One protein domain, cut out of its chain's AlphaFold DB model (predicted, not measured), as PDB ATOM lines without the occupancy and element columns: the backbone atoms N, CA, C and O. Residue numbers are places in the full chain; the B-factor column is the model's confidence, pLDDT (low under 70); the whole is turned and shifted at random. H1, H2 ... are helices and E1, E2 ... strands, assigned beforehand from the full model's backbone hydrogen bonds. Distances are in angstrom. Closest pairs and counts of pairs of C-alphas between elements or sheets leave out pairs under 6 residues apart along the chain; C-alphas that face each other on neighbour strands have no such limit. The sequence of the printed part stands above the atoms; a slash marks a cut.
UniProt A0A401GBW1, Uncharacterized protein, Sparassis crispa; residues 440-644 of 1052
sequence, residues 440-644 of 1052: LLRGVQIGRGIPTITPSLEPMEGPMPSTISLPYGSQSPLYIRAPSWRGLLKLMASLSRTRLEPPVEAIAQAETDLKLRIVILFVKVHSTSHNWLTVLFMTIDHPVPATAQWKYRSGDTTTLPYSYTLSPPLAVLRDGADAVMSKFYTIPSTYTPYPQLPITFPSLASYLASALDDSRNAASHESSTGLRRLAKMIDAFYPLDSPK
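Overview. This is residues 440 to 644 of the 1052 residues of an uncharacterized protein of Sparassis crispa (UniProt A0A401GBW1). A twisted, antiparallel sheet of five strands runs through the middle, with the helices H1 and H5 packed over one face; the long helix H4 runs beside H1 and meets H5 near its last residues. A small parallel pair of strands, E2 and E4, lies beyond the first residues of H4, the short helix H2 sits farther out, and long links, among them residues 541 to 561, fill much of the rest. The printed part has 205 residues, with five named helices and seven named strands in the order E1 E2 E3 H1 E4 H2 E5 E6 H3 E7 H4 H5, and the large sheet has the order E1 E3 E6 E5 E7. The class is mixed, helices and strands, but under half of the residues, 82, are in named elements. The whole is compact, with a radius of gyration of the C-alphas of 16.4 A and spans of 46 by 45 by 29 A.

Arrangement. E1, residues 445 to 448, is an edge strand, antiparallel to E3, residues 478 to 482, with N 447 and O 479 3.1 A apart. E2, residues 467 to 469, and E4, residues 499 to 501, are parallel neighbours, with N 468 and O 499 2.9 A apart. On the other side of E3 comes E6, residues 532 to 540, antiparallel, with N 536 and O 480 at 2.8 A. E5, residues 516 to 524, forms a hairpin with E6, with N 521 and O 535 at 2.8 A. E7, residues 582 to 586, is the other edge strand, antiparallel to E5, with N 522 and O 583 at 2.8 A. H1, residues 485 to 494, and H5, residues 629 to 637, lie on the same face of this sheet, two layers in which helices cover one face, at heights over the sheet of 9.9 A and 9.8 A. H1 is over E3 and runs slantwise to the strands, at 54 degrees to E3 on the local plane. H5 is over E5 and only just over E7, on which 3 of its C-alphas fall. H4, residues 601 to 617, is not on the sheet; it touches H1, closest at the C-alphas of Ala 493 and Pro 602, 4.3 A, opposite ways at a tilt of 35.1 degrees, only just steep. H4 touches H5 with residues 612 to 616 alone, about perpendicular at 81 degrees, closest at the C-alphas of Ser 615 and Ala 631, 5.4 A. H3, residues 562 to 565, only grazes the sheet with residues 562 to 564; E6, H3 and E7 make a split strand-helix-strand unit, two strands running the same way with E5 between them, and its crossover is right-handed. H2, residues 504 to 507, touches no helix and is not on the sheet. In H1, H4 and H5 every O i to N i+4 pair is within hydrogen-bond range; H2 and H3 are too short for such a pair, and each has its one O i to N i+3 pair within range.

Along the chain. E1 begins at C-alpha 445, (558.873, 346.563, 402.399). E3 is 13.8 A long and H1 14.6 A, while E2, E4, H2 and H3 are short. E5 is 25.9 A long and E6 26.5 A. E7 measures 13.5 A. H4 is 24.1 A long, from C-alpha 601 at (569.188, 336.374, 406.459). H5, 12.1 A long, ends at C-alpha 637, (563.888, 342.124, 384.112).

Size, cuts and confidence. The two C-alphas farthest apart, those of Glu 511 and Thr 528, are 48.6 A apart. The printed part has no cut. The links E1 to E2, E6 to H3, H3 to E7, E7 to H4 and H4 to H5 are long. The mean pLDDT of the printed part is 82.5, and 23 residues are under 70, among them residues 619 to 625 and 640 to 644.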
ATOM      1  N   LEU A 440     570.428 350.740 400.421       82.50
ATOM      2  CA  LEU A 440     569.900 349.368 400.412       82.50
ATOM      3  C   LEU A 440     568.495 349.260 401.027       82.50
ATOM      4  O   LEU A 440     567.799 348.280 400.768       82.50
ATOM      5  N   LEU A 441     568.064 350.253 401.813       83.62
ATOM      6  CA  LEU A 441     566.739 350.297 402.448       83.62
ATOM      7  C   LEU A 441     565.661 350.973 401.576       83.62
ATOM      8  O   LEU A 441     564.477 350.923 401.916       83.62
ATOM      9  N   ARG A 442     566.036 351.597 400.449       84.06
ATOM     10  CA  ARG A 442     565.118 352.314 399.541       84.06
ATOM     11  C   ARG A 442     564.168 351.366 398.804       84.06
ATOM     12  O   ARG A 442     564.590 350.457 398.091       84.06
ATOM     13  N   GLY A 443     562.861 351.603 398.918       81.31
ATOM     14  CA  GLY A 443     561.819 350.818 398.247       81.31
ATOM     15  C   GLY A 443     561.640 349.391 398.781       81.31
ATOM     16  O   GLY A 443     561.020 348.564 398.096       81.31
ATOM     17  N   VAL A 444     562.186 349.107 399.969       87.38
ATOM     18  CA  VAL A 444     562.067 347.835 400.691       87.38
ATOM     19  C   VAL A 444     560.804 347.840 401.551       87.38
ATOM     20  O   VAL A 444     560.497 348.828 402.209       87.38
ATOM     21  N   GLN A 445     560.066 346.729 401.560       88.00
ATOM     22  CA  GLN A 445     558.873 346.563 402.399       88.00
ATOM     23  C   GLN A 445     558.800 345.127 402.919       88.00
ATOM     24  O   GLN A 445     558.801 344.185 402.127       88.00
ATOM     25  N   ILE A 446     558.688 344.954 404.236       89.00
ATOM     26  CA  ILE A 446     558.496 343.652 404.888       89.00
ATOM     27  C   ILE A 446     557.085 343.633 405.481       89.00
ATOM     28  O   ILE A 446     556.667 344.594 406.123       89.00
ATOM     29  N   GLY A 447     556.331 342.556 405.265       86.25
ATOM     30  CA  GLY A 447     554.964 342.457 405.772       86.25
ATOM     31  C   GLY A 447     554.355 341.068 405.625       86.25
ATOM     32  O   GLY A 447     555.013 340.121 405.204       86.25
ATOM     33  N   ARG A 448     553.074 340.935 405.975       85.12
ATOM     34  CA  ARG A 448     552.283 339.710 405.770       85.12
ATOM     35  C   ARG A 448     551.105 340.013 404.843       85.12
ATOM     36  O   ARG A 448     550.486 341.068 404.958       85.12
ATOM     37  N   GLY A 449     550.773 339.098 403.932       77.31
ATOM     38  CA  GLY A 449     549.662 339.280 402.988       77.31
ATOM     39  C   GLY A 449     550.047 339.968 401.677       77.31
ATOM     40  O   GLY A 449     550.892 339.462 400.945       77.31
ATOM     41  N   ILE A 450     549.360 341.057 401.317       80.81
ATOM     42  CA  ILE A 450     549.486 341.697 399.995       80.81
ATOM     43  C   ILE A 450     550.560 342.808 400.047       80.81
ATOM     44  O   ILE A 450     550.469 343.669 400.923       80.81
ATOM     45  N   PRO A 451     551.551 342.823 399.132       83.56
ATOM     46  CA  PRO A 451     552.557 343.884 399.045       83.56
ATOM     47  C   PRO A 451     552.002 345.164 398.409       83.56
ATOM     48  O   PRO A 451     551.172 345.103 397.497       83.56
ATOM     49  N   THR A 452     552.509 346.327 398.823       83.00
ATOM     50  CA  THR A 452     552.109 347.615 398.240       83.00
ATOM     51  C   THR A 452     552.934 347.892 396.979       83.00
ATOM     52  O   THR A 452     554.133 348.180 397.041       83.00
ATOM     53  N   ILE A 453     552.302 347.793 395.806       83.38
ATOM     54  CA  ILE A 453     552.953 347.954 394.494       83.38
ATOM     55  C   ILE A 453     552.965 349.443 394.103       83.38
ATOM     56  O   ILE A 453     552.170 349.904 393.287       83.38
ATOM     57  N   THR A 454     553.878 350.201 394.711       78.06
ATOM     58  CA  THR A 454     554.045 351.656 394.511       78.06
ATOM     59  C   THR A 454     555.381 351.943 393.816       78.06
ATOM     60  O   THR A 454     556.383 351.348 394.222       78.06
ATOM     61  N   PRO A 455     555.455 352.860 392.824       69.38
ATOM     62  CA  PRO A 455     556.709 353.197 392.139       69.38
ATOM     63  C   PRO A 455     557.687 354.016 392.992       69.38
ATOM     64  O   PRO A 455     558.822 354.213 392.567       69.38
ATOM     65  N   SER A 456     557.265 354.499 394.165       69.00
ATOM     66  CA  SER A 456     558.153 355.196 395.091       69.00
ATOM     67  C   SER A 456     559.218 354.262 395.676       69.00
ATOM     68  O   SER A 456     558.998 353.056 395.854       69.00
ATOM     69  N   LEU A 457     560.369 354.866 395.970       68.25
ATOM     70  CA  LEU A 457     561.565 354.266 396.556       68.25
ATOM     71  C   LEU A 457     561.921 354.947 397.891       68.25
ATOM     72  O   LEU A 457     563.096 355.097 398.222       68.25
ATOM     73  N   GLU A 458     560.905 355.373 398.643       76.56
ATOM     74  CA  GLU A 458     561.054 355.781 400.044       76.56
ATOM     75  C   GLU A 458     561.798 354.692 400.849       76.56
ATOM     76  O   GLU A 458     561.601 353.497 400.587       76.56
ATOM     77  N   PRO A 459     562.697 355.067 401.778       74.44
ATOM     78  CA  PRO A 459     563.361 354.108 402.655       74.44
ATOM     79  C   PRO A 459     562.343 353.429 403.576       74.44
ATOM     80  O   PRO A 459     561.346 354.035 403.959       74.44
ATOM     81  N   MET A 460     562.606 352.171 403.935       79.19
ATOM     82  CA  MET A 460     561.760 351.408 404.856       79.19
ATOM     83  C   MET A 460     561.526 352.173 406.172       79.19
ATOM     84  O   MET A 460     562.478 352.535 406.862       79.19
ATOM     85  N   GLU A 461     560.259 352.393 406.532       65.75
ATOM     86  CA  GLU A 461     559.898 353.044 407.792       65.75
ATOM     87  C   GLU A 461     560.100 352.100 408.989       65.75
ATOM     88  O   GLU A 461     559.575 350.985 409.022       65.75
ATOM     89  N   GLY A 462     560.816 352.582 410.007       68.75
ATOM     90  CA  GLY A 462     561.074 351.856 411.253       68.75
ATOM     91  C   GLY A 462     562.365 351.016 411.252       68.75
ATOM     92  O   GLY A 462     562.985 350.795 410.213       68.75
ATOM     93  N   PRO A 463     562.819 350.566 412.438       70.38
ATOM     94  CA  PRO A 463     564.037 349.773 412.567       70.38
ATOM     95  C   PRO A 463     563.843 348.361 412.004       70.38
ATOM     96  O   PRO A 463     562.808 347.729 412.222       70.38
ATOM     97  N   MET A 464     564.875 347.830 411.344       80.75
ATOM     98  CA  MET A 464     564.888 346.439 410.889       80.75
ATOM     99  C   MET A 464     564.775 345.474 412.093       80.75
ATOM    100  O   MET A 464     565.599 345.566 413.010       80.75
ATOM    101  N   PRO A 465     563.791 344.552 412.123       81.44
ATOM    102  CA  PRO A 465     563.650 343.581 413.206       81.44
ATOM    103  C   PRO A 465     564.716 342.480 413.123       81.44
ATOM    104  O   PRO A 465     564.906 341.881 412.071       81.44
ATOM    105  N   SER A 466     565.352 342.154 414.251       83.44
ATOM    106  CA  SER A 466     566.349 341.074 414.369       83.44
ATOM    107  C   SER A 466     565.750 339.658 414.358       83.44
ATOM    108  O   SER A 466     566.427 338.689 414.018       83.44
ATOM    109  N   THR A 467     564.464 339.520 414.681       85.44
ATOM    110  CA  THR A 467     563.752 338.238 414.668       85.44
ATOM    111  C   THR A 467     562.406 338.405 413.980       85.44
ATOM    112  O   THR A 467     561.629 339.293 414.334       85.44
ATOM    113  N   ILE A 468     562.111 337.542 413.008       88.44
ATOM    114  CA  ILE A 468     560.848 337.547 412.264       88.44
ATOM    115  C   ILE A 468     560.224 336.151 412.329       88.44
ATOM    116  O   ILE A 468     560.649 335.227 411.633       88.44
ATOM    117  N   SER A 469     559.181 335.992 413.144       87.81
ATOM    118  CA  SER A 469     558.424 334.739 413.207       87.81
ATOM    119  C   SER A 469     557.597 334.540 411.931       87.81
ATOM    120  O   SER A 469     556.840 335.428 411.512       87.81
ATOM    121  N   LEU A 470     557.713 333.364 411.319       87.56
ATOM    122  CA  LEU A 470     556.956 332.984 410.128       87.56
ATOM    123  C   LEU A 470     555.473 332.696 410.450       87.56
ATOM    124  O   LEU A 470     555.147 332.317 411.574       87.56
ATOM    125  N   PRO A 471     554.554 332.874 409.482       82.50
ATOM    126  CA  PRO A 471     553.161 332.460 409.622       82.50
ATOM    127  C   PRO A 471     553.021 330.931 409.545       82.50
ATOM    128  O   PRO A 471     553.743 330.267 408.797       82.50
ATOM    129  N   TYR A 472     552.038 330.395 410.270       81.88
ATOM    130  CA  TYR A 472     551.662 328.978 410.267       81.88
ATOM    131  C   TYR A 472     550.141 328.819 410.106       81.88
ATOM    132  O   TYR A 472     549.370 329.742 410.395       81.88
ATOM    133  N   GLY A 473     549.695 327.663 409.607       77.38
ATOM    134  CA  GLY A 473     548.277 327.390 409.353       77.38
ATOM    135  C   GLY A 473     547.662 328.342 408.316       77.38
ATOM    136  O   GLY A 473     548.244 328.593 407.264       77.38
ATOM    137  N   SER A 474     546.470 328.877 408.597       77.44
ATOM    138  CA  SER A 474     545.728 329.748 407.663       77.44
ATOM    139  C   SER A 474     546.157 331.224 407.659       77.44
ATOM    140  O   SER A 474     545.493 332.052 407.030       77.44
ATOM    141  N   GLN A 475     547.251 331.574 408.341       80.94
ATOM    142  CA  GLN A 475     547.810 332.926 408.321       80.94
ATOM    143  C   GLN A 475     548.400 333.269 406.939       80.94
ATOM    144  O   GLN A 475     548.980 332.422 406.263       80.94
ATOM    145  N   SER A 476     548.276 334.529 406.511       84.75
ATOM    146  CA  SER A 476     548.819 334.987 405.224       84.75
ATOM    147  C   SER A 476     550.356 334.896 405.169       84.75
ATOM    148  O   SER A 476     550.997 335.255 406.161       84.75
ATOM    149  N   PRO A 477     550.962 334.526 404.017       88.12
ATOM    150  CA  PRO A 477     552.416 334.444 403.853       88.12
ATOM    151  C   PRO A 477     553.169 335.718 404.258       88.12
ATOM    152  O   PRO A 477     552.678 336.834 404.055       88.12
ATOM    153  N   LEU A 478     554.390 335.538 404.772       91.31
ATOM    154  CA  LEU A 478     555.367 336.613 404.948       91.31
ATOM    155  C   LEU A 478     555.884 337.025 403.564       91.31
ATOM    156  O   LEU A 478     556.098 336.159 402.711       91.31
ATOM    157  N   TYR A 479     556.110 338.320 403.348       92.06
ATOM    158  CA  TYR A 479     556.761 338.830 402.148       92.06
ATOM    159  C   TYR A 479     557.881 339.830 402.455       92.06
ATOM    160  O   TYR A 479     557.818 340.575 403.434       92.06
ATOM    161  N   ILE A 480     558.871 339.874 401.560       92.06
ATOM    162  CA  ILE A 480     559.876 340.940 401.460       92.06
ATOM    163  C   ILE A 480     559.860 341.475 400.022       92.06
ATOM    164  O   ILE A 480     560.111 340.726 399.079       92.06
ATOM    165  N   ARG A 481     559.552 342.761 399.844       91.69
ATOM    166  CA  ARG A 481     559.667 343.513 398.584       91.69
ATOM    167  C   ARG A 481     561.038 344.189 398.520       91.69
ATOM    168  O   ARG A 481     561.472 344.759 399.516       91.69
ATOM    169  N   ALA A 482     561.648 344.218 397.337       90.94
ATOM    170  CA  ALA A 482     562.831 345.017 397.012       90.94
ATOM    171  C   ALA A 482     562.767 345.560 395.563       90.94
ATOM    172  O   ALA A 482     562.080 344.971 394.717       90.94
ATOM    173  N   PRO A 483     563.483 346.655 395.237       87.75
ATOM    174  CA  PRO A 483     563.480 347.247 393.895       87.75
ATOM    175  C   PRO A 483     564.252 346.442 392.836       87.75
ATOM    176  O   PRO A 483     563.986 346.606 391.650       87.75
ATOM    177  N   SER A 484     565.185 345.567 393.227       89.31
ATOM    178  CA  SER A 484     565.859 344.632 392.316       89.31
ATOM    179  C   SER A 484     566.201 343.313 393.005       89.31
ATOM    180  O   SER A 484     566.156 343.201 394.233       89.31
ATOM    181  N   TRP A 485     566.539 342.287 392.218       90.19
ATOM    182  CA  TRP A 485     567.025 341.012 392.755       90.19
ATOM    183  C   TRP A 485     568.388 341.170 393.447       90.19
ATOM    184  O   TRP A 485     568.569 340.695 394.567       90.19
ATOM    185  N   ARG A 486     569.334 341.890 392.829       87.62
ATOM    186  CA  ARG A 486     570.667 342.124 393.407       87.62
ATOM    187  C   ARG A 486     570.617 342.983 394.673       87.62
ATOM    188  O   ARG A 486     571.367 342.717 395.607       87.62
ATOM    189  N   GLY A 487     569.701 343.953 394.739       87.75
ATOM    190  CA  GLY A 487     569.447 344.763 395.934       87.75
ATOM    191  C   GLY A 487     568.909 343.935 397.104       87.75
ATOM    192  O   GLY A 487     569.409 344.069 398.217       87.75
ATOM    193  N   LEU A 488     567.971 343.013 396.842       91.06
ATOM    194  CA  LEU A 488     567.465 342.074 397.851       91.06
ATOM    195  C   LEU A 488     568.593 341.223 398.454       91.06
ATOM    196  O   LEU A 488     568.675 341.095 399.672       91.06
ATOM    197  N   LEU A 489     569.487 340.680 397.617       91.50
ATOM    198  CA  LEU A 489     570.619 339.879 398.096       91.50
ATOM    199  C   LEU A 489     571.677 340.722 398.828       91.50
ATOM    200  O   LEU A 489     572.131 340.290 399.885       91.50
ATOM    201  N   LYS A 490     572.025 341.928 398.336       88.12
ATOM    202  CA  LYS A 490     572.910 342.875 399.056       88.12
ATOM    203  C   LYS A 490     572.364 343.168 400.463       88.12
ATOM    204  O   LYS A 490     573.116 343.090 401.430       88.12
ATOM    205  N   LEU A 491     571.063 343.453 400.580       89.25
ATOM    206  CA  LEU A 491     570.392 343.721 401.856       89.25
ATOM    207  C   LEU A 491     570.384 342.493 402.779       89.25
ATOM    208  O   LEU A 491     570.768 342.585 403.937       89.25
ATOM    209  N   MET A 492     569.953 341.327 402.296       89.19
ATOM    210  CA  MET A 492     569.865 340.136 403.150       89.19
ATOM    211  C   MET A 492     571.249 339.655 403.621       89.19
ATOM    212  O   MET A 492     571.373 339.170 404.741       89.19
ATOM    213  N   ALA A 493     572.301 339.857 402.822       87.31
ATOM    214  CA  ALA A 493     573.673 339.546 403.218       87.31
ATOM    215  C   ALA A 493     574.252 340.520 404.267       87.31
ATOM    216  O   ALA A 493     575.042 340.088 405.105       87.31
ATOM    217  N   SER A 494     573.854 341.801 404.271       84.38
ATOM    218  CA  SER A 494     574.265 342.764 405.313       84.38
ATOM    219  C   SER A 494     573.494 342.605 406.632       84.38
ATOM    220  O   SER A 494     573.927 343.089 407.681       84.38
ATOM    221  N   LEU A 495     572.370 341.885 406.612       85.12
ATOM    222  CA  LEU A 495     571.479 341.697 407.753       85.12
ATOM    223  C   LEU A 495     571.818 340.469 408.621       85.12
ATOM    224  O   LEU A 495     570.922 339.732 409.023       85.12
ATOM    225  N   SER A 496     573.094 340.275 408.985       79.56
ATOM    226  CA  SER A 496     573.563 339.110 409.769       79.56
ATOM    227  C   SER A 496     572.801 338.861 411.078       79.56
ATOM    228  O   SER A 496     572.399 337.732 411.348       79.56
ATOM    229  N   ARG A 497     572.477 339.917 411.837       79.50
ATOM    230  CA  ARG A 497     571.648 339.827 413.058       79.50
ATOM    231  C   ARG A 497     570.166 339.479 412.835       79.50
ATOM    232  O   ARG A 497     569.462 339.285 413.825       79.50
ATOM    233  N   THR A 498     569.669 339.420 411.595       87.38
ATOM    234  CA  THR A 498     568.263 339.082 411.308       87.38
ATOM    235  C   THR A 498     568.081 337.588 411.052       87.38
ATOM    236  O   THR A 498     568.753 337.013 410.195       87.38
ATOM    237  N   ARG A 499     567.105 336.963 411.723       89.06
ATOM    238  CA  ARG A 499     566.720 335.560 411.491       89.06
ATOM    239  C   ARG A 499     565.211 335.340 411.355       89.06
ATOM    240  O   ARG A 499     564.401 336.030 411.976       89.06
ATOM    241  N   LEU A 500     564.850 334.340 410.552       91.25
ATOM    242  CA  LEU A 500     563.512 333.760 410.489       91.25
ATOM    243  C   LEU A 500     563.384 332.653 411.535       91.25
ATOM    244  O   LEU A 500     564.205 331.734 411.566       91.25
ATOM    245  N   GLU A 501     562.321 332.702 412.331       89.88
ATOM    246  CA  GLU A 501     561.990 331.665 413.316       89.88
ATOM    247  C   GLU A 501     560.638 331.005 413.009       89.88
ATOM    248  O   GLU A 501     559.724 331.667 412.497       89.88
ATOM    249  N   PRO A 502     560.463 329.712 413.332       88.88
ATOM    250  CA  PRO A 502     559.142 329.103 413.361       88.88
ATOM    251  C   PRO A 502     558.334 329.655 414.554       88.88
ATOM    252  O   PRO A 502     558.900 329.895 415.620       88.88
ATOM    253  N   PRO A 503     557.012 329.867 414.425       88.56
ATOM    254  CA  PRO A 503     556.181 330.264 415.553       88.56
ATOM    255  C   PRO A 503     555.993 329.082 416.512       88.56
ATOM    256  O   PRO A 503     555.970 327.925 416.089       88.56
ATOM    257  N   VAL A 504     555.772 329.372 417.796       85.69
ATOM    258  CA  VAL A 504     555.578 328.358 418.855       85.69
ATOM    259  C   VAL A 504     554.466 327.355 418.504       85.69
ATOM    260  O   VAL A 504     554.602 326.164 418.764       85.69
ATOM    261  N   GLU A 505     553.407 327.816 417.829       83.81
ATOM    262  CA  GLU A 505     552.304 326.991 417.306       83.81
ATOM    263  C   GLU A 505     552.759 325.885 416.342       83.81
ATOM    264  O   GLU A 505     552.173 324.803 416.342       83.81
ATOM    265  N   ALA A 506     553.783 326.157 415.523       82.44
ATOM    266  CA  ALA A 506     554.344 325.200 414.575       82.44
ATOM    267  C   ALA A 506     555.272 324.209 415.280       82.44
ATOM    268  O   ALA A 506     555.190 323.015 415.016       82.44
ATOM    269  N   ILE A 507     556.113 324.695 416.204       84.75
ATOM    270  CA  ILE A 507     557.017 323.858 417.010       84.75
ATOM    271  C   ILE A 507     556.200 322.829 417.810       84.75
ATOM    272  O   ILE A 507     556.506 321.643 417.788       84.75
ATOM    273  N   ALA A 508     555.097 323.260 418.430       82.69
ATOM    274  CA  ALA A 508     554.197 322.399 419.203       82.69
ATOM    275  C   ALA A 508     553.389 321.377 418.367       82.69
ATOM    276  O   ALA A 508     552.675 320.558 418.941       82.69
ATOM    277  N   GLN A 509     553.467 321.430 417.031       77.31
ATOM    278  CA  GLN A 509     552.787 320.515 416.098       77.31
ATOM    279  C   GLN A 509     553.771 319.768 415.174       77.31
ATOM    280  O   GLN A 509     553.342 319.059 414.263       77.31
ATOM    281  N   ALA A 510     555.082 319.934 415.371       73.00
ATOM    282  CA  ALA A 510     556.110 319.396 414.490       73.00
ATOM    283  C   ALA A 510     556.639 318.039 414.977       73.00
ATOM    284  O   ALA A 510     557.469 317.972 415.878       73.00
ATOM    285  N   GLU A 511     556.237 316.957 414.309       69.75
ATOM    286  CA  GLU A 511     556.903 315.644 414.419       69.75
ATOM    287  C   GLU A 511     558.209 315.572 413.587       69.75
ATOM    288  O   GLU A 511     558.933 314.582 413.643       69.75
ATOM    289  N   THR A 512     558.504 316.599 412.777       76.06
ATOM    290  CA  THR A 512     559.601 316.634 411.784       76.06
ATOM    291  C   THR A 512     560.137 318.050 411.569       76.06
ATOM    292  O   THR A 512     559.351 318.995 411.662       76.06
ATOM    293  N   ASP A 513     561.403 318.206 411.148       82.19
ATOM    294  CA  ASP A 513     562.027 319.511 410.865       82.19
ATOM    295  C   ASP A 513     561.125 320.469 410.071       82.19
ATOM    296  O   ASP A 513     560.672 320.164 408.958       82.19
ATOM    297  N   LEU A 514     560.960 321.681 410.595       88.88
ATOM    298  CA  LEU A 514     560.225 322.744 409.922       88.88
ATOM    299  C   LEU A 514     561.070 323.322 408.779       88.88
ATOM    300  O   LEU A 514     562.147 323.874 408.996       88.88
ATOM    301  N   LYS A 515     560.570 323.182 407.548       90.44
ATOM    302  CA  LYS A 515     561.251 323.591 406.309       90.44
ATOM    303  C   LYS A 515     560.590 324.816 405.679       90.44
ATOM    304  O   LYS A 515     559.387 325.024 405.821       90.44
ATOM    305  N   LEU A 516     561.370 325.635 404.980       91.94
ATOM    306  CA  LEU A 516     560.943 326.906 404.393       91.94
ATOM    307  C   LEU A 516     560.537 326.743 402.918       91.94
ATOM    308  O   LEU A 516     561.314 326.272 402.088       91.94
ATOM    309  N   ARG A 517     559.323 327.181 402.560       90.56
ATOM    310  CA  ARG A 517     558.792 327.171 401.185       90.56
ATOM    311  C   ARG A 517     558.708 328.575 400.601       90.56
ATOM    312  O   ARG A 517     557.883 329.395 401.019       90.56
ATOM    313  N   ILE A 518     559.527 328.808 399.578       92.62
ATOM    314  CA  ILE A 518     559.746 330.114 398.953       92.62
ATOM    315  C   ILE A 518     559.092 330.187 397.568       92.62
ATOM    316  O   ILE A 518     559.269 329.294 396.733       92.62
ATOM    317  N   VAL A 519     558.384 331.289 397.311       91.88
ATOM    318  CA  VAL A 519     557.880 331.666 395.982       91.88
ATOM    319  C   VAL A 519     558.381 333.070 395.652       91.88
ATOM    320  O   VAL A 519     558.069 334.033 396.348       91.88
ATOM    321  N   ILE A 520     559.156 333.191 394.575       93.62
ATOM    322  CA  ILE A 520     559.666 334.473 394.076       93.62
ATOM    323  C   ILE A 520     558.634 335.039 393.100       93.62
ATOM    324  O   ILE A 520     558.295 334.374 392.125       93.62
ATOM    325  N   LEU A 521     558.151 336.256 393.331       92.31
ATOM    326  CA  LEU A 521     557.285 337.017 392.430       92.31
ATOM    327  C   LEU A 521     558.061 338.209 391.851       92.31
ATOM    328  O   LEU A 521     558.642 339.000 392.586       92.31
ATOM    329  N   PHE A 522     557.985 338.390 390.538       92.62
ATOM    330  CA  PHE A 522     558.347 339.625 389.851       92.62
ATOM    331  C   PHE A 522     557.069 340.345 389.429       92.62
ATOM    332  O   PHE A 522     556.207 339.738 388.790       92.62
ATOM    333  N   VAL A 523     556.922 341.622 389.781       90.62
ATOM    334  CA  VAL A 523     555.696 342.389 389.510       90.62
ATOM    335  C   VAL A 523     555.995 343.773 388.939       90.62
ATOM    336  O   VAL A 523     556.933 344.444 389.364       90.62
ATOM    337  N   LYS A 524     555.201 344.207 387.959       88.25
ATOM    338  CA  LYS A 524     555.237 345.566 387.411       88.25
ATOM    339  C   LYS A 524     554.304 346.503 388.170       88.25
ATOM    340  O   LYS A 524     553.218 346.103 388.579       88.25
ATOM    341  N   VAL A 525     554.671 347.782 388.227       82.50
ATOM    342  CA  VAL A 525     553.770 348.852 388.688       82.50
ATOM    343  C   VAL A 525     552.682 349.145 387.646       82.50
ATOM    344  O   VAL A 525     551.509 349.274 387.989       82.50
ATOM    345  N   HIS A 526     553.046 349.211 386.360       80.88
ATOM    346  CA  HIS A 526     552.113 349.451 385.253       80.88
ATOM    347  C   HIS A 526     552.429 348.542 384.061       80.88
ATOM    348  O   HIS A 526     553.570 348.134 383.859       80.88
ATOM    349  N   SER A 527     551.448 348.259 383.203       80.25
ATOM    350  CA  SER A 527     551.652 347.379 382.039       80.25
ATOM    351  C   SER A 527     552.750 347.868 381.090       80.25
ATOM    352  O   SER A 527     553.561 347.074 380.597       80.25
ATOM    353  N   THR A 528     552.805 349.185 380.911       80.62
ATOM    354  CA  THR A 528     553.784 349.933 380.122       80.62
ATOM    355  C   THR A 528     555.113 350.188 380.840       80.62
ATOM    356  O   THR A 528     556.059 350.603 380.177       80.62
ATOM    357  N   SER A 529     555.239 349.948 382.155       79.88
ATOM    358  CA  SER A 529     556.510 350.186 382.854       79.88
ATOM    359  C   SER A 529     557.544 349.121 382.490       79.88
ATOM    360  O   SER A 529     557.224 347.937 382.365       79.88
ATOM    361  N   HIS A 530     558.803 349.528 382.334       78.75
ATOM    362  CA  HIS A 530     559.927 348.595 382.203       78.75
ATOM    363  C   HIS A 530     560.468 348.153 383.568       78.75
ATOM    364  O   HIS A 530     561.059 347.083 383.669       78.75
ATOM    365  N   ASN A 531     560.199 348.935 384.616       84.12
ATOM    366  CA  ASN A 531     560.587 348.641 385.990       84.12
ATOM    367  C   ASN A 531     559.772 347.454 386.525       84.12
ATOM    368  O   ASN A 531     558.534 347.495 386.534       84.12
ATOM    369  N   TRP A 532     560.490 346.433 386.986       89.75
ATOM    370  CA  TRP A 532     559.979 345.314 387.772       89.75
ATOM    371  C   TRP A 532     560.368 345.506 389.241       89.75
ATOM    372  O   TRP A 532     561.338 346.196 389.542       89.75
ATOM    373  N   LEU A 533     559.603 344.894 390.141       90.25
ATOM    374  CA  LEU A 533     559.891 344.782 391.567       90.25
ATOM    375  C   LEU A 533     559.992 343.299 391.932       90.25
ATOM    376  O   LEU A 533     559.209 342.484 391.433       90.25
ATOM    377  N   THR A 534     560.922 342.953 392.819       92.62
ATOM    378  CA  THR A 534     561.074 341.593 393.354       92.62
ATOM    379  C   THR A 534     560.302 341.490 394.665       92.62
ATOM    380  O   THR A 534     560.479 342.322 395.553       92.62
ATOM    381  N   VAL A 535     559.467 340.464 394.809       92.62
ATOM    382  CA  VAL A 535     558.762 340.127 396.051       92.62
ATOM    383  C   VAL A 535     559.022 338.662 396.388       92.62
ATOM    384  O   VAL A 535     558.665 337.762 395.631       92.62
ATOM    385  N   LEU A 536     559.648 338.419 397.532       93.88
ATOM    386  CA  LEU A 536     559.937 337.097 398.070       93.88
ATOM    387  C   LEU A 536     558.820 336.694 399.036       93.88
ATOM    388  O   LEU A 536     558.717 337.297 400.100       93.88
ATOM    389  N   PHE A 537     558.002 335.694 398.699       92.25
ATOM    390  CA  PHE A 537     557.029 335.113 399.631       92.25
ATOM    391  C   PHE A 537     557.594 333.887 400.350       92.25
ATOM    392  O   PHE A 537     558.329 333.091 399.760       92.25
ATOM    393  N   MET A 538     557.215 333.731 401.620       92.75
ATOM    394  CA  MET A 538     557.711 332.694 402.523       92.75
ATOM    395  C   MET A 538     556.587 332.100 403.385       92.75
ATOM    396  O   MET A 538     555.769 332.819 403.964       92.75
ATOM    397  N   THR A 539     556.584 330.769 403.488       91.06
ATOM    398  CA  THR A 539     555.690 329.960 404.340       91.06
ATOM    399  C   THR A 539     556.454 328.762 404.898       91.06
ATOM    400  O   THR A 539     557.437 328.333 404.292       91.06
ATOM    401  N   ILE A 540     555.990 328.194 406.008       90.25
ATOM    402  CA  ILE A 540     556.460 326.891 406.494       90.25
ATOM    403  C   ILE A 540     555.902 325.782 405.580       90.25
ATOM    404  O   ILE A 540     554.814 325.924 405.015       90.25
ATOM    405  N   ASP A 541     556.659 324.706 405.377       88.50
ATOM    406  CA  ASP A 541     556.207 323.538 404.621       88.50
ATOM    407  C   ASP A 541     555.122 322.757 405.374       88.50
ATOM    408  O   ASP A 541     555.119 322.693 406.600       88.50
ATOM    409  N   HIS A 542     554.215 322.128 404.631       84.44
ATOM    410  CA  HIS A 542     553.136 321.320 405.193       84.44
ATOM    411  C   HIS A 542     552.988 320.002 404.417       84.44
ATOM    412  O   HIS A 542     552.997 320.019 403.180       84.44
ATOM    413  N   PRO A 543     552.799 318.859 405.109       82.06
ATOM    414  CA  PRO A 543     552.656 317.559 404.462       82.06
ATOM    415  C   PRO A 543     551.433 317.546 403.540       82.06
ATOM    416  O   PRO A 543     550.325 317.906 403.938       82.06
ATOM    417  N   VAL A 544     551.631 317.130 402.287       84.25
ATOM    418  CA  VAL A 544     550.566 317.131 401.276       84.25
ATOM    419  C   VAL A 544     549.620 315.943 401.511       84.25
ATOM    420  O   VAL A 544     550.074 314.795 401.425       84.25
ATOM    421  N   PRO A 545     548.306 316.168 401.727       85.12
ATOM    422  CA  PRO A 545     547.333 315.092 401.891       85.12
ATOM    423  C   PRO A 545     547.334 314.137 400.696       85.12
ATOM    424  O   PRO A 545     547.427 314.578 399.547       85.12
ATOM    425  N   ALA A 546     547.168 312.836 400.947       81.88
ATOM    426  CA  ALA A 546     547.249 311.782 399.925       81.88
ATOM    427  C   ALA A 546     546.357 312.035 398.688       81.88
ATOM    428  O   ALA A 546     546.740 311.730 397.561       81.88
ATOM    429  N   THR A 547     545.203 312.680 398.876       81.75
ATOM    430  CA  THR A 547     544.267 313.083 397.810       81.75
ATOM    431  C   THR A 547     544.826 314.130 396.832       81.75
ATOM    432  O   THR A 547     544.333 314.244 395.709       81.75
ATOM    433  N   ALA A 548     545.850 314.889 397.233       79.81
ATOM    434  CA  ALA A 548     546.411 316.025 396.501       79.81
ATOM    435  C   ALA A 548     547.887 315.850 396.080       79.81
ATOM    436  O   ALA A 548     548.399 316.667 395.311       79.81
ATOM    437  N   GLN A 549     548.569 314.786 396.525       79.94
ATOM    438  CA  GLN A 549     549.994 314.522 396.243       79.94
ATOM    439  C   GLN A 549     550.351 314.513 394.748       79.94
ATOM    440  O   GLN A 549     551.453 314.900 394.368       79.94
ATOM    441  N   TRP A 550     549.420 314.119 393.875       77.12
ATOM    442  CA  TRP A 550     549.630 314.127 392.423       77.12
ATOM    443  C   TRP A 550     549.784 315.539 391.833       77.12
ATOM    444  O   TRP A 550     550.437 315.682 390.800       77.12
ATOM    445  N   LYS A 551     549.205 316.563 392.477       77.94
ATOM    446  CA  LYS A 551     549.209 317.960 392.018       77.94
ATOM    447  C   LYS A 551     550.428 318.736 392.524       77.94
ATOM    448  O   LYS A 551     550.975 319.547 391.789       77.94
ATOM    449  N   TYR A 552     550.863 318.484 393.758       77.88
ATOM    450  CA  TYR A 552     551.952 319.224 394.416       77.88
ATOM    451  C   TYR A 552     553.278 318.446 394.417       77.88
ATOM    452  O   TYR A 552     553.988 318.407 395.421       77.88
ATOM    453  N   ARG A 553     553.608 317.795 393.294       67.25
ATOM    454  CA  ARG A 553     554.871 317.056 393.137       67.25
ATOM    455  C   ARG A 553     556.067 318.015 393.151       67.25
ATOM    456  O   ARG A 553     556.111 318.958 392.364       67.25
ATOM    457  N   SER A 554     557.056 317.733 394.000       64.25
ATOM    458  CA  SER A 554     558.325 318.469 394.052       64.25
ATOM    459  C   SER A 554     559.035 318.421 392.694       64.25
ATOM    460  O   SER A 554     559.481 317.358 392.272       64.25
ATOM    461  N   GLY A 555     559.120 319.563 392.006       67.88
ATOM    462  CA  GLY A 555     559.766 319.678 390.691       67.88
ATOM    463  C   GLY A 555     559.103 320.671 389.734       67.88
ATOM    464  O   GLY A 555     559.782 321.207 388.861       67.88
ATOM    465  N   ASP A 556     557.808 320.968 389.896       78.81
ATOM    466  CA  ASP A 556     557.173 322.043 389.125       78.81
ATOM    467  C   ASP A 556     557.523 323.427 389.708       78.81
ATOM    468  O   ASP A 556     557.429 323.665 390.910       78.81
ATOM    469  N   THR A 557     557.908 324.344 388.821       85.94
ATOM    470  CA  THR A 557     558.278 325.742 389.116       85.94
ATOM    471  C   THR A 557     557.127 326.725 388.864       85.94
ATOM    472  O   THR A 557     557.250 327.915 389.160       85.94
ATOM    473  N   THR A 558     556.017 326.239 388.296       87.31
ATOM    474  CA  THR A 558     554.830 327.016 387.896       87.31
ATOM    475  C   THR A 558     553.604 326.773 388.783       87.31
ATOM    476  O   THR A 558     552.673 327.577 388.769       87.31
ATOM    477  N   THR A 559     553.620 325.721 389.607       87.31
ATOM    478  CA  THR A 559     552.605 325.440 390.633       87.31
ATOM    479  C   THR A 559     553.051 325.972 391.998       87.31
ATOM    480  O   THR A 559     554.205 325.812 392.396       87.31
ATOM    481  N   LEU A 560     552.134 326.605 392.736       88.44
ATOM    482  CA  LEU A 560     552.372 327.056 394.113       88.44
ATOM    483  C   LEU A 560     552.427 325.854 395.083       88.44
ATOM    484  O   LEU A 560     551.620 324.931 394.926       88.44
ATOM    485  N   PRO A 561     553.313 325.848 396.101       88.25
ATOM    486  CA  PRO A 561     553.354 324.795 397.120       88.25
ATOM    487  C   PRO A 561     552.040 324.664 397.902       88.25
ATOM    488  O   PRO A 561     551.273 325.620 398.020       88.25
ATOM    489  N   TYR A 562     551.798 323.491 398.496       88.00
ATOM    490  CA  TYR A 562     550.556 323.209 399.224       88.00
ATOM    491  C   TYR A 562     550.299 324.170 400.403       88.00
ATOM    492  O   TYR A 562     549.151 324.567 400.613       88.00
ATOM    493  N   SER A 563     551.351 324.628 401.094       86.69
ATOM    494  CA  SER A 563     551.275 325.636 402.166       86.69
ATOM    495  C   SER A 563     550.541 326.919 401.738       86.69
ATOM    496  O   SER A 563     549.713 327.439 402.480       86.69
ATOM    497  N   TYR A 564     550.725 327.363 400.489       87.19
ATOM    498  CA  TYR A 564     550.065 328.546 399.915       87.19
ATOM    499  C   TYR A 564     548.563 328.345 399.638       87.19
ATOM    500  O   TYR A 564     547.895 329.270 399.178       87.19
ATOM    501  N   THR A 565     548.017 327.153 399.910       86.81
ATOM    502  CA  THR A 565     546.577 326.855 399.816       86.81
ATOM    503  C   THR A 565     545.873 326.740 401.170       86.81
ATOM    504  O   THR A 565     544.655 326.577 401.198       86.81
ATOM    505  N   LEU A 566     546.608 326.873 402.282       84.12
ATOM    506  CA  LEU A 566     546.050 326.911 403.641       84.12
ATOM    507  C   LEU A 566     545.502 328.301 404.012       84.12
ATOM    508  O   LEU A 566     544.585 328.413 404.828       84.12
ATOM    509  N   SER A 567     546.040 329.348 403.383       82.19
ATOM    510  CA  SER A 567     545.602 330.746 403.477       82.19
ATOM    511  C   SER A 567     544.819 331.187 402.224       82.19
ATOM    512  O   SER A 567     545.009 330.602 401.154       82.19
ATOM    513  N   PRO A 568     543.995 332.254 402.281       78.75
ATOM    514  CA  PRO A 568     543.298 332.779 401.103       78.75
ATOM    515  C   PRO A 568     544.278 333.185 399.982       78.75
ATOM    516  O   PRO A 568     545.210 333.949 400.242       78.75
ATOM    517  N   PRO A 569     544.090 332.738 398.722       68.44
ATOM    518  CA  PRO A 569     545.076 332.962 397.667       68.44
ATOM    519  C   PRO A 569     545.208 334.453 397.334       68.44
ATOM    520  O   PRO A 569     544.239 335.089 396.904       68.44
ATOM    521  N   LEU A 570     546.412 335.001 397.517       77.31
ATOM    522  CA  LEU A 570     546.742 336.408 397.268       77.31
ATOM    523  C   LEU A 570     546.470 336.775 395.804       77.31
ATOM    524  O   LEU A 570     546.866 336.037 394.905       77.31
ATOM    525  N   ALA A 571     545.818 337.916 395.557       69.50
ATOM    526  CA  ALA A 571     545.345 338.299 394.219       69.50
ATOM    527  C   ALA A 571     546.452 338.252 393.148       69.50
ATOM    528  O   ALA A 571     546.257 337.654 392.095       69.50
ATOM    529  N   VAL A 572     547.642 338.772 393.466       74.94
ATOM    530  CA  VAL A 572     548.799 338.858 392.554       74.94
ATOM    531  C   VAL A 572     549.363 337.482 392.144       74.94
ATOM    532  O   VAL A 572     550.076 337.382 391.149       74.94
ATOM    533  N   LEU A 573     549.024 336.413 392.878       75.19
ATOM    534  CA  LEU A 573     549.409 335.027 392.577       75.19
ATOM    535  C   LEU A 573     548.295 334.229 391.860       75.19
ATOM    536  O   LEU A 573     548.486 333.048 391.568       75.19
ATOM    537  N   ARG A 574     547.130 334.836 391.571       71.81
ATOM    538  CA  ARG A 574     545.994 334.155 390.909       71.81
ATOM    539  C   ARG A 574     546.094 334.112 389.387       71.81
ATOM    540  O   ARG A 574     545.563 333.181 388.789       71.81
ATOM    541  N   ASP A 575     546.779 335.072 388.772       72.19
ATOM    542  CA  ASP A 575     546.777 335.279 387.311       72.19
ATOM    543  C   ASP A 575     547.603 334.237 386.520       72.19
ATOM    544  O   ASP A 575     547.725 334.317 385.296       72.19
ATOM    545  N   GLY A 576     548.148 333.230 387.208       73.19
ATOM    546  CA  GLY A 576     549.019 332.197 386.654       73.19
ATOM    547  C   GLY A 576     550.500 332.585 386.678       73.19
ATOM    548  O   GLY A 576     550.865 333.742 386.874       73.19
ATOM    549  N   ALA A 577     551.380 331.599 386.485       78.81
ATOM    550  CA  ALA A 577     552.822 331.789 386.662       78.81
ATOM    551  C   ALA A 577     553.447 332.804 385.686       78.81
ATOM    552  O   ALA A 577     554.464 333.412 386.017       78.81
ATOM    553  N   ASP A 578     552.867 332.968 384.492       82.25
ATOM    554  CA  ASP A 578     553.409 333.736 383.360       82.25
ATOM    555  C   ASP A 578     552.536 334.944 382.954       82.25
ATOM    556  O   ASP A 578     552.564 335.367 381.794       82.25
ATOM    557  N   ALA A 579     551.770 335.516 383.889       84.44
ATOM    558  CA  ALA A 579     550.930 336.678 383.610       84.44
ATOM    559  C   ALA A 579     551.745 337.909 383.156       84.44
ATOM    560  O   ALA A 579     552.968 337.999 383.294       84.44
ATOM    561  N   VAL A 580     551.057 338.877 382.547       80.38
ATOM    562  CA  VAL A 580     551.725 340.022 381.903       80.38
ATOM    563  C   VAL A 580     552.245 341.032 382.941       80.38
ATOM    564  O   VAL A 580     553.270 341.668 382.702       80.38
ATOM    565  N   MET A 581     551.546 341.183 384.075       82.81
ATOM    566  CA  MET A 581     551.908 342.110 385.166       82.81
ATOM    567  C   MET A 581     552.739 341.444 386.266       82.81
ATOM    568  O   MET A 581     553.554 342.107 386.901       82.81
ATOM    569  N   SER A 582     552.513 340.154 386.495       88.62
ATOM    570  CA  SER A 582     553.029 339.365 387.612       88.62
ATOM    571  C   SER A 582     553.563 338.033 387.091       88.62
ATOM    572  O   SER A 582     552.881 337.323 386.358       88.62
ATOM    573  N   LYS A 583     554.788 337.667 387.471       90.94
ATOM    574  CA  LYS A 583     555.363 336.354 387.162       90.94
ATOM    575  C   LYS A 583     555.974 335.738 388.396       90.94
ATOM    576  O   LYS A 583     556.871 336.337 388.982       90.94
ATOM    577  N   PHE A 584     555.526 334.545 388.769       91.50
ATOM    578  CA  PHE A 584     556.070 333.841 389.926       91.50
ATOM    579  C   PHE A 584     556.870 332.594 389.542       91.50
ATOM    580  O   PHE A 584     556.663 331.994 388.484       91.50
ATOM    581  N   TYR A 585     557.796 332.220 390.420       91.62
ATOM    582  CA  TYR A 585     558.646 331.040 390.351       91.62
ATOM    583  C   TYR A 585     558.670 330.356 391.720       91.62
ATOM    584  O   TYR A 585     559.090 330.953 392.714       91.62
ATOM    585  N   THR A 586     558.232 329.103 391.768       91.06
ATOM    586  CA  THR A 586     558.387 328.241 392.946       91.06
ATOM    587  C   THR A 586     559.773 327.602 392.917       91.06
ATOM    588  O   THR A 586     560.135 326.996 391.907       91.06
ATOM    589  N   ILE A 587     560.539 327.692 394.011       90.50
ATOM    590  CA  ILE A 587     561.829 326.989 394.121       90.50
ATOM    591  C   ILE A 587     561.564 325.482 394.357       90.50
ATOM    592  O   ILE A 587     560.833 325.136 395.293       90.50
ATOM    593  N   PRO A 588     562.098 324.564 393.526       86.62
ATOM    594  CA  PRO A 588     561.883 323.125 393.674       86.62
ATOM    595  C   PRO A 588     563.026 322.436 394.442       86.62
ATOM    596  O   PRO A 588     564.188 322.789 394.289       86.62
ATOM    597  N   SER A 589     562.708 321.379 395.198       80.19
ATOM    598  CA  SER A 589     563.671 320.590 395.997       80.19
ATOM    599  C   SER A 589     564.613 319.676 395.185       80.19
ATOM    600  O   SER A 589     565.017 318.629 395.687       80.19
ATOM    601  N   THR A 590     564.876 319.962 393.907       70.75
ATOM    602  CA  THR A 590     565.526 318.995 392.996       70.75
ATOM    603  C   THR A 590     567.049 318.980 393.067       70.75
ATOM    604  O   THR A 590     567.634 317.942 392.778       70.75
ATOM    605  N   TYR A 591     567.673 320.105 393.424       71.12
ATOM    606  CA  TYR A 591     569.130 320.251 393.533       71.12
ATOM    607  C   TYR A 591     569.470 320.879 394.889       71.12
ATOM    608  O   TYR A 591     569.933 320.174 395.781       71.12
ATOM    609  N   THR A 592     569.092 322.139 395.121       78.25
ATOM    610  CA  THR A 592     569.010 322.693 396.483       78.25
ATOM    611  C   THR A 592     567.830 322.091 397.279       78.25
ATOM    612  O   THR A 592     566.682 322.244 396.841       78.25
ATOM    613  N   PRO A 593     568.044 321.463 398.455       85.56
ATOM    614  CA  PRO A 593     566.961 321.060 399.364       85.56
ATOM    615  C   PRO A 593     566.280 322.283 400.004       85.56
ATOM    616  O   PRO A 593     566.812 323.388 399.953       85.56
ATOM    617  N   TYR A 594     565.101 322.130 400.614       90.19
ATOM    618  CA  TYR A 594     564.460 323.253 401.321       90.19
ATOM    619  C   TYR A 594     565.228 323.645 402.595       90.19
ATOM    620  O   TYR A 594     565.640 322.742 403.327       90.19
ATOM    621  N   PRO A 595     565.377 324.950 402.910       90.38
ATOM    622  CA  PRO A 595     566.049 325.381 404.131       90.38
ATOM    623  C   PRO A 595     565.292 324.902 405.372       90.38
ATOM    624  O   PRO A 595     564.064 324.994 405.408       90.38
ATOM    625  N   GLN A 596     566.006 324.424 406.388       91.00
ATOM    626  CA  GLN A 596     565.447 324.208 407.726       91.00
ATOM    627  C   GLN A 596     565.275 325.555 408.456       91.00
ATOM    628  O   GLN A 596     565.832 326.575 408.047       91.00
ATOM    629  N   LEU A 597     564.463 325.561 409.513       89.31
ATOM    630  CA  LEU A 597     564.218 326.707 410.388       89.31
ATOM    631  C   LEU A 597     564.726 326.399 411.809       89.31
ATOM    632  O   LEU A 597     564.512 325.276 412.267       89.31
ATOM    633  N   PRO A 598     565.315 327.370 412.535       89.88
ATOM    634  CA  PRO A 598     565.509 328.779 412.167       89.88
ATOM    635  C   PRO A 598     566.612 329.000 411.114       89.88
ATOM    636  O   PRO A 598     567.486 328.159 410.933       89.88
ATOM    637  N   ILE A 599     566.582 330.145 410.420       91.19
ATOM    638  CA  ILE A 599     567.600 330.518 409.418       91.19
ATOM    639  C   ILE A 599     567.913 332.020 409.440       91.19
ATOM    640  O   ILE A 599     567.009 332.851 409.539       91.19
ATOM    641  N   THR A 600     569.195 332.383 409.332       92.12
ATOM    642  CA  THR A 600     569.650 333.782 409.254       92.12
ATOM    643  C   THR A 600     569.449 334.363 407.848       92.12
ATOM    644  O   THR A 600     569.402 333.640 406.847       92.12
ATOM    645  N   PHE A 601     569.334 335.688 407.746       91.62
ATOM    646  CA  PHE A 601     569.188 336.374 406.459       91.62
ATOM    647  C   PHE A 601     570.374 336.149 405.495       91.62
ATOM    648  O   PHE A 601     570.098 335.924 404.314       91.62
ATOM    649  N   PRO A 602     571.650 336.089 405.936       90.38
ATOM    650  CA  PRO A 602     572.765 335.715 405.063       90.38
ATOM    651  C   PRO A 602     572.692 334.282 404.535       90.38
ATOM    652  O   PRO A 602     572.846 334.073 403.334       90.38
ATOM    653  N   SER A 603     572.397 333.293 405.386       88.56
ATOM    654  CA  SER A 603     572.229 331.901 404.940       88.56
ATOM    655  C   SER A 603     571.081 331.775 403.934       88.56
ATOM    656  O   SER A 603     571.189 331.044 402.947       88.56
ATOM    657  N   LEU A 604     570.008 332.549 404.122       91.88
ATOM    658  CA  LEU A 604     568.901 332.642 403.173       91.88
ATOM    659  C   LEU A 604     569.284 333.377 401.871       91.88
ATOM    660  O   LEU A 604     568.833 332.979 400.797       91.88
ATOM    661  N   ALA A 605     570.142 334.400 401.924       91.75
ATOM    662  CA  ALA A 605     570.678 335.068 400.735       91.75
ATOM    663  C   ALA A 605     571.555 334.116 399.903       91.75
ATOM    664  O   ALA A 605     571.377 334.016 398.689       91.75
ATOM    665  N   SER A 606     572.434 333.352 400.559       89.50
ATOM    666  CA  SER A 606     573.258 332.312 399.931       89.50
ATOM    667  C   SER A 606     572.411 331.187 399.327       89.50
ATOM    668  O   SER A 606     572.682 330.749 398.210       89.50
ATOM    669  N   TYR A 607     571.326 330.777 399.995       92.56
ATOM    670  CA  TYR A 607     570.350 329.837 399.435       92.56
ATOM    671  C   TYR A 607     569.703 330.362 398.142       92.56
ATOM    672  O   TYR A 607     569.642 329.655 397.134       92.56
ATOM    673  N   LEU A 608     569.252 331.620 398.143       92.50
ATOM    674  CA  LEU A 608     568.639 332.255 396.973       92.50
ATOM    675  C   LEU A 608     569.639 332.465 395.825       92.50
ATOM    676  O   LEU A 608     569.256 332.343 394.660       92.50
ATOM    677  N   ALA A 609     570.912 332.728 396.133       90.38
ATOM    678  CA  ALA A 609     571.987 332.768 395.147       90.38
ATOM    679  C   ALA A 609     572.221 331.381 394.519       90.38
ATOM    680  O   ALA A 609     572.192 331.258 393.294       90.38
ATOM    681  N   SER A 610     572.328 330.326 395.337       89.62
ATOM    682  CA  SER A 610     572.470 328.944 394.856       89.62
ATOM    683  C   SER A 610     571.296 328.521 393.964       89.62
ATOM    684  O   SER A 610     571.513 327.964 392.893       89.62
ATOM    685  N   ALA A 611     570.054 328.854 394.333       89.44
ATOM    686  CA  ALA A 611     568.870 328.553 393.523       89.44
ATOM    687  C   ALA A 611     568.831 329.309 392.170       89.44
ATOM    688  O   ALA A 611     568.208 328.845 391.208       89.44
ATOM    689  N   LEU A 612     569.495 330.468 392.065       89.25
ATOM    690  CA  LEU A 612     569.692 331.173 390.794       89.25
ATOM    691  C   LEU A 612     570.799 330.526 389.951       89.25
ATOM    692  O   LEU A 612     570.634 330.391 388.736       89.25
ATOM    693  N   ASP A 613     571.903 330.111 390.567       87.25
ATOM    694  CA  ASP A 613     572.999 329.465 389.845       87.25
ATOM    695  C   ASP A 613     572.634 328.040 389.394       87.25
ATOM    696  O   ASP A 613     572.931 327.691 388.253       87.25
ATOM    697  N   ASP A 614     571.818 327.294 390.146       85.44
ATOM    698  CA  ASP A 614     571.111 326.093 389.663       85.44
ATOM    699  C   ASP A 614     570.299 326.389 388.388       85.44
ATOM    700  O   ASP A 614     570.388 325.676 387.385       85.44
ATOM    701  N   SER A 615     569.530 327.485 388.384       86.88
ATOM    702  CA  SER A 615     568.720 327.911 387.231       86.88
ATOM    703  C   SER A 615     569.572 328.316 386.015       86.88
ATOM    704  O   SER A 615     569.135 328.168 384.866       86.88
ATOM    705  N   ARG A 616     570.799 328.804 386.241       85.38
ATOM    706  CA  ARG A 616     571.794 329.097 385.196       85.38
ATOM    707  C   ARG A 616     572.465 327.817 384.685       85.38
ATOM    708  O   ARG A 616     572.589 327.651 383.471       85.38
ATOM    709  N   ASN A 617     572.830 326.903 385.582       80.12
ATOM    710  CA  ASN A 617     573.536 325.655 385.288       80.12
ATOM    711  C   ASN A 617     572.629 324.614 384.610       80.12
ATOM    712  O   ASN A 617     573.076 323.926 383.693       80.12
ATOM    713  N   ALA A 618     571.319 324.627 384.884       71.94
ATOM    714  CA  ALA A 618     570.279 323.914 384.125       71.94
ATOM    715  C   ALA A 618     570.137 324.360 382.642       71.94
ATOM    716  O   ALA A 618     569.151 324.062 381.967       71.94
ATOM    717  N   ALA A 619     571.101 325.113 382.102       56.75
ATOM    718  CA  ALA A 619     571.240 325.403 380.679       56.75
ATOM    719  C   ALA A 619     572.101 324.385 379.906       56.75
ATOM    720  O   ALA A 619     572.026 324.390 378.676       56.75
ATOM    721  N   SER A 620     572.913 323.559 380.581       54.66
ATOM    722  CA  SER A 620     573.817 322.581 379.949       54.66
ATOM    723  C   SER A 620     573.222 321.173 379.824       54.66
ATOM    724  O   SER A 620     573.567 320.454 378.884       54.66
ATOM    725  N   HIS A 621     572.308 320.792 380.723       49.16
ATOM    726  CA  HIS A 621     571.734 319.449 380.790       49.16
ATOM    727  C   HIS A 621     570.200 319.457 380.906       49.16
ATOM    728  O   HIS A 621     569.631 320.126 381.760       49.16
ATOM    729  N   GLU A 622     569.576 318.617 380.071       44.50
ATOM    730  CA  GLU A 622     568.175 318.169 380.122       44.50
ATOM    731  C   GLU A 622     567.058 319.174 379.735       44.50
ATOM    732  O   GLU A 622     567.223 320.391 379.688       44.50
ATOM    733  N   SER A 623     565.897 318.628 379.354       42.31
ATOM    734  CA  SER A 623     564.803 319.342 378.666       42.31
ATOM    735  C   SER A 623     563.735 319.927 379.605       42.31
ATOM    736  O   SER A 623     562.607 320.190 379.182       42.31
ATOM    737  N   SER A 624     564.054 320.121 380.885       51.69
ATOM    738  CA  SER A 624     563.147 320.618 381.929       51.69
ATOM    739  C   SER A 624     562.934 322.137 381.813       51.69
ATOM    740  O   SER A 624     563.536 322.952 382.511       51.69
ATOM    741  N   THR A 625     562.027 322.535 380.914       58.91
ATOM    742  CA  THR A 625     561.772 323.937 380.511       58.91
ATOM    743  C   THR A 625     561.514 324.926 381.657       58.91
ATOM    744  O   THR A 625     561.741 326.124 381.472       58.91
ATOM    745  N   GLY A 626     561.067 324.444 382.823       71.12
ATOM    746  CA  GLY A 626     560.792 325.241 384.018       71.12
ATOM    747  C   GLY A 626     562.024 325.689 384.815       71.12
ATOM    748  O   GLY A 626     562.054 326.830 385.257       71.12
ATOM    749  N   LEU A 627     563.068 324.867 384.980       78.56
ATOM    750  CA  LEU A 627     564.171 325.197 385.908       78.56
ATOM    751  C   LEU A 627     564.952 326.444 385.482       78.56
ATOM    752  O   LEU A 627     565.208 327.336 386.284       78.56
ATOM    753  N   ARG A 628     565.231 326.580 384.183       84.00
ATOM    754  CA  ARG A 628     565.916 327.748 383.597       84.00
ATOM    755  C   ARG A 628     565.055 329.028 383.562       84.00
ATOM    756  O   ARG A 628     565.470 330.053 383.018       84.00
ATOM    757  N   ARG A 629     563.819 328.988 384.074       87.06
ATOM    758  CA  ARG A 629     562.853 330.097 384.002       87.06
ATOM    759  C   ARG A 629     563.214 331.246 384.949       87.06
ATOM    760  O   ARG A 629     563.064 332.392 384.538       87.06
ATOM    761  N   LEU A 630     563.752 330.968 386.142       89.75
ATOM    762  CA  LEU A 630     564.201 332.000 387.092       89.75
ATOM    763  C   LEU A 630     565.343 332.849 386.513       89.75
ATOM    764  O   LEU A 630     565.193 334.064 386.393       89.75
ATOM    765  N   ALA A 631     566.429 332.216 386.058       89.00
ATOM    766  CA  ALA A 631     567.561 332.908 385.439       89.00
ATOM    767  C   ALA A 631     567.136 333.749 384.221       89.00
ATOM    768  O   ALA A 631     567.543 334.901 384.095       89.00
ATOM    769  N   LYS A 632     566.257 333.210 383.359       88.12
ATOM    770  CA  LYS A 632     565.688 333.946 382.214       88.12
ATOM    771  C   LYS A 632     564.847 335.158 382.617       88.12
ATOM    772  O   LYS A 632     564.811 336.116 381.853       88.12
ATOM    773  N   MET A 633     564.138 335.110 383.745       89.00
ATOM    774  CA  MET A 633     563.357 336.253 384.227       89.00
ATOM    775  C   MET A 633     564.276 337.334 384.798       89.00
ATOM    776  O   MET A 633     564.143 338.485 384.406       89.00
ATOM    777  N   ILE A 634     565.266 336.973 385.617       90.50
ATOM    778  CA  ILE A 634     566.215 337.943 386.186       90.50
ATOM    779  C   ILE A 634     567.060 338.616 385.088       90.50
ATOM    780  O   ILE A 634     567.062 339.844 385.023       90.50
ATOM    781  N   ASP A 635     567.656 337.853 384.156       87.62
ATOM    782  CA  ASP A 635     568.409 338.402 383.005       87.62
ATOM    783  C   ASP A 635     567.549 339.343 382.122       87.62
ATOM    784  O   ASP A 635     568.089 340.228 381.458       87.62
ATOM    785  N   ALA A 636     566.221 339.158 382.078       86.81
ATOM    786  CA  ALA A 636     565.306 339.945 381.244       86.81
ATOM    787  C   ALA A 636     564.646 341.135 381.966       86.81
ATOM    788  O   ALA A 636     564.190 342.068 381.304       86.81
ATOM    789  N   PHE A 637     564.545 341.094 383.296       88.31
ATOM    790  CA  PHE A 637     563.888 342.124 384.112       88.31
ATOM    791  C   PHE A 637     564.889 343.101 384.724       88.31
ATOM    792  O   PHE A 637     564.594 344.291 384.824       88.31
ATOM    793  N   TYR A 638     566.086 342.614 385.055       87.50
ATOM    794  CA  TYR A 638     567.189 343.398 385.600       87.50
ATOM    795  C   TYR A 638     568.436 343.199 384.721       87.50
ATOM    796  O   TYR A 638     569.406 342.580 385.151       87.50
ATOM    797  N   PRO A 639     568.452 343.706 383.470       75.88
ATOM    798  CA  PRO A 639     569.576 343.491 382.557       75.88
ATOM    799  C   PRO A 639     570.898 344.071 383.086       75.88
ATOM    800  O   PRO A 639     571.956 343.556 382.741       75.88
ATOM    801  N   LEU A 640     570.842 345.094 383.951       68.25
ATOM    802  CA  LEU A 640     572.003 345.664 384.647       68.25
ATOM    803  C   LEU A 640     572.556 344.750 385.760       68.25
ATOM    804  O   LEU A 640     573.741 344.833 386.061       68.25
ATOM    805  N   ASP A 641     571.743 343.843 386.316       64.31
ATOM    806  CA  ASP A 641     572.184 342.810 387.271       64.31
ATOM    807  C   ASP A 641     572.796 341.580 386.551       64.31
ATOM    808  O   ASP A 641     573.195 340.607 387.196       64.31
ATOM    809  N   SER A 642     572.858 341.574 385.209       60.91
ATOM    810  CA  SER A 642     573.441 340.474 384.431       60.91
ATOM    811  C   SER A 642     574.937 340.718 384.170       60.91
ATOM    812  O   SER A 642     575.282 341.743 383.576       60.91
ATOM    813  N   PRO A 643     575.846 339.760 384.461       54.41
ATOM    814  CA  PRO A 643     577.304 339.929 384.308       54.41
ATOM    815  C   PRO A 643     577.786 340.072 382.848       54.41
ATOM    816  O   PRO A 643     578.981 340.106 382.566       54.41
ATOM    817  N   LYS A 644     576.861 340.135 381.883       48.31
ATOM    818  CA  LYS A 644     577.133 340.439 380.470       48.31
ATOM    819  C   LYS A 644     577.014 341.936 380.163       48.31
ATOM    820  O   LYS A 644     577.523 342.371 379.134       48.31
TER     821      LYS A 644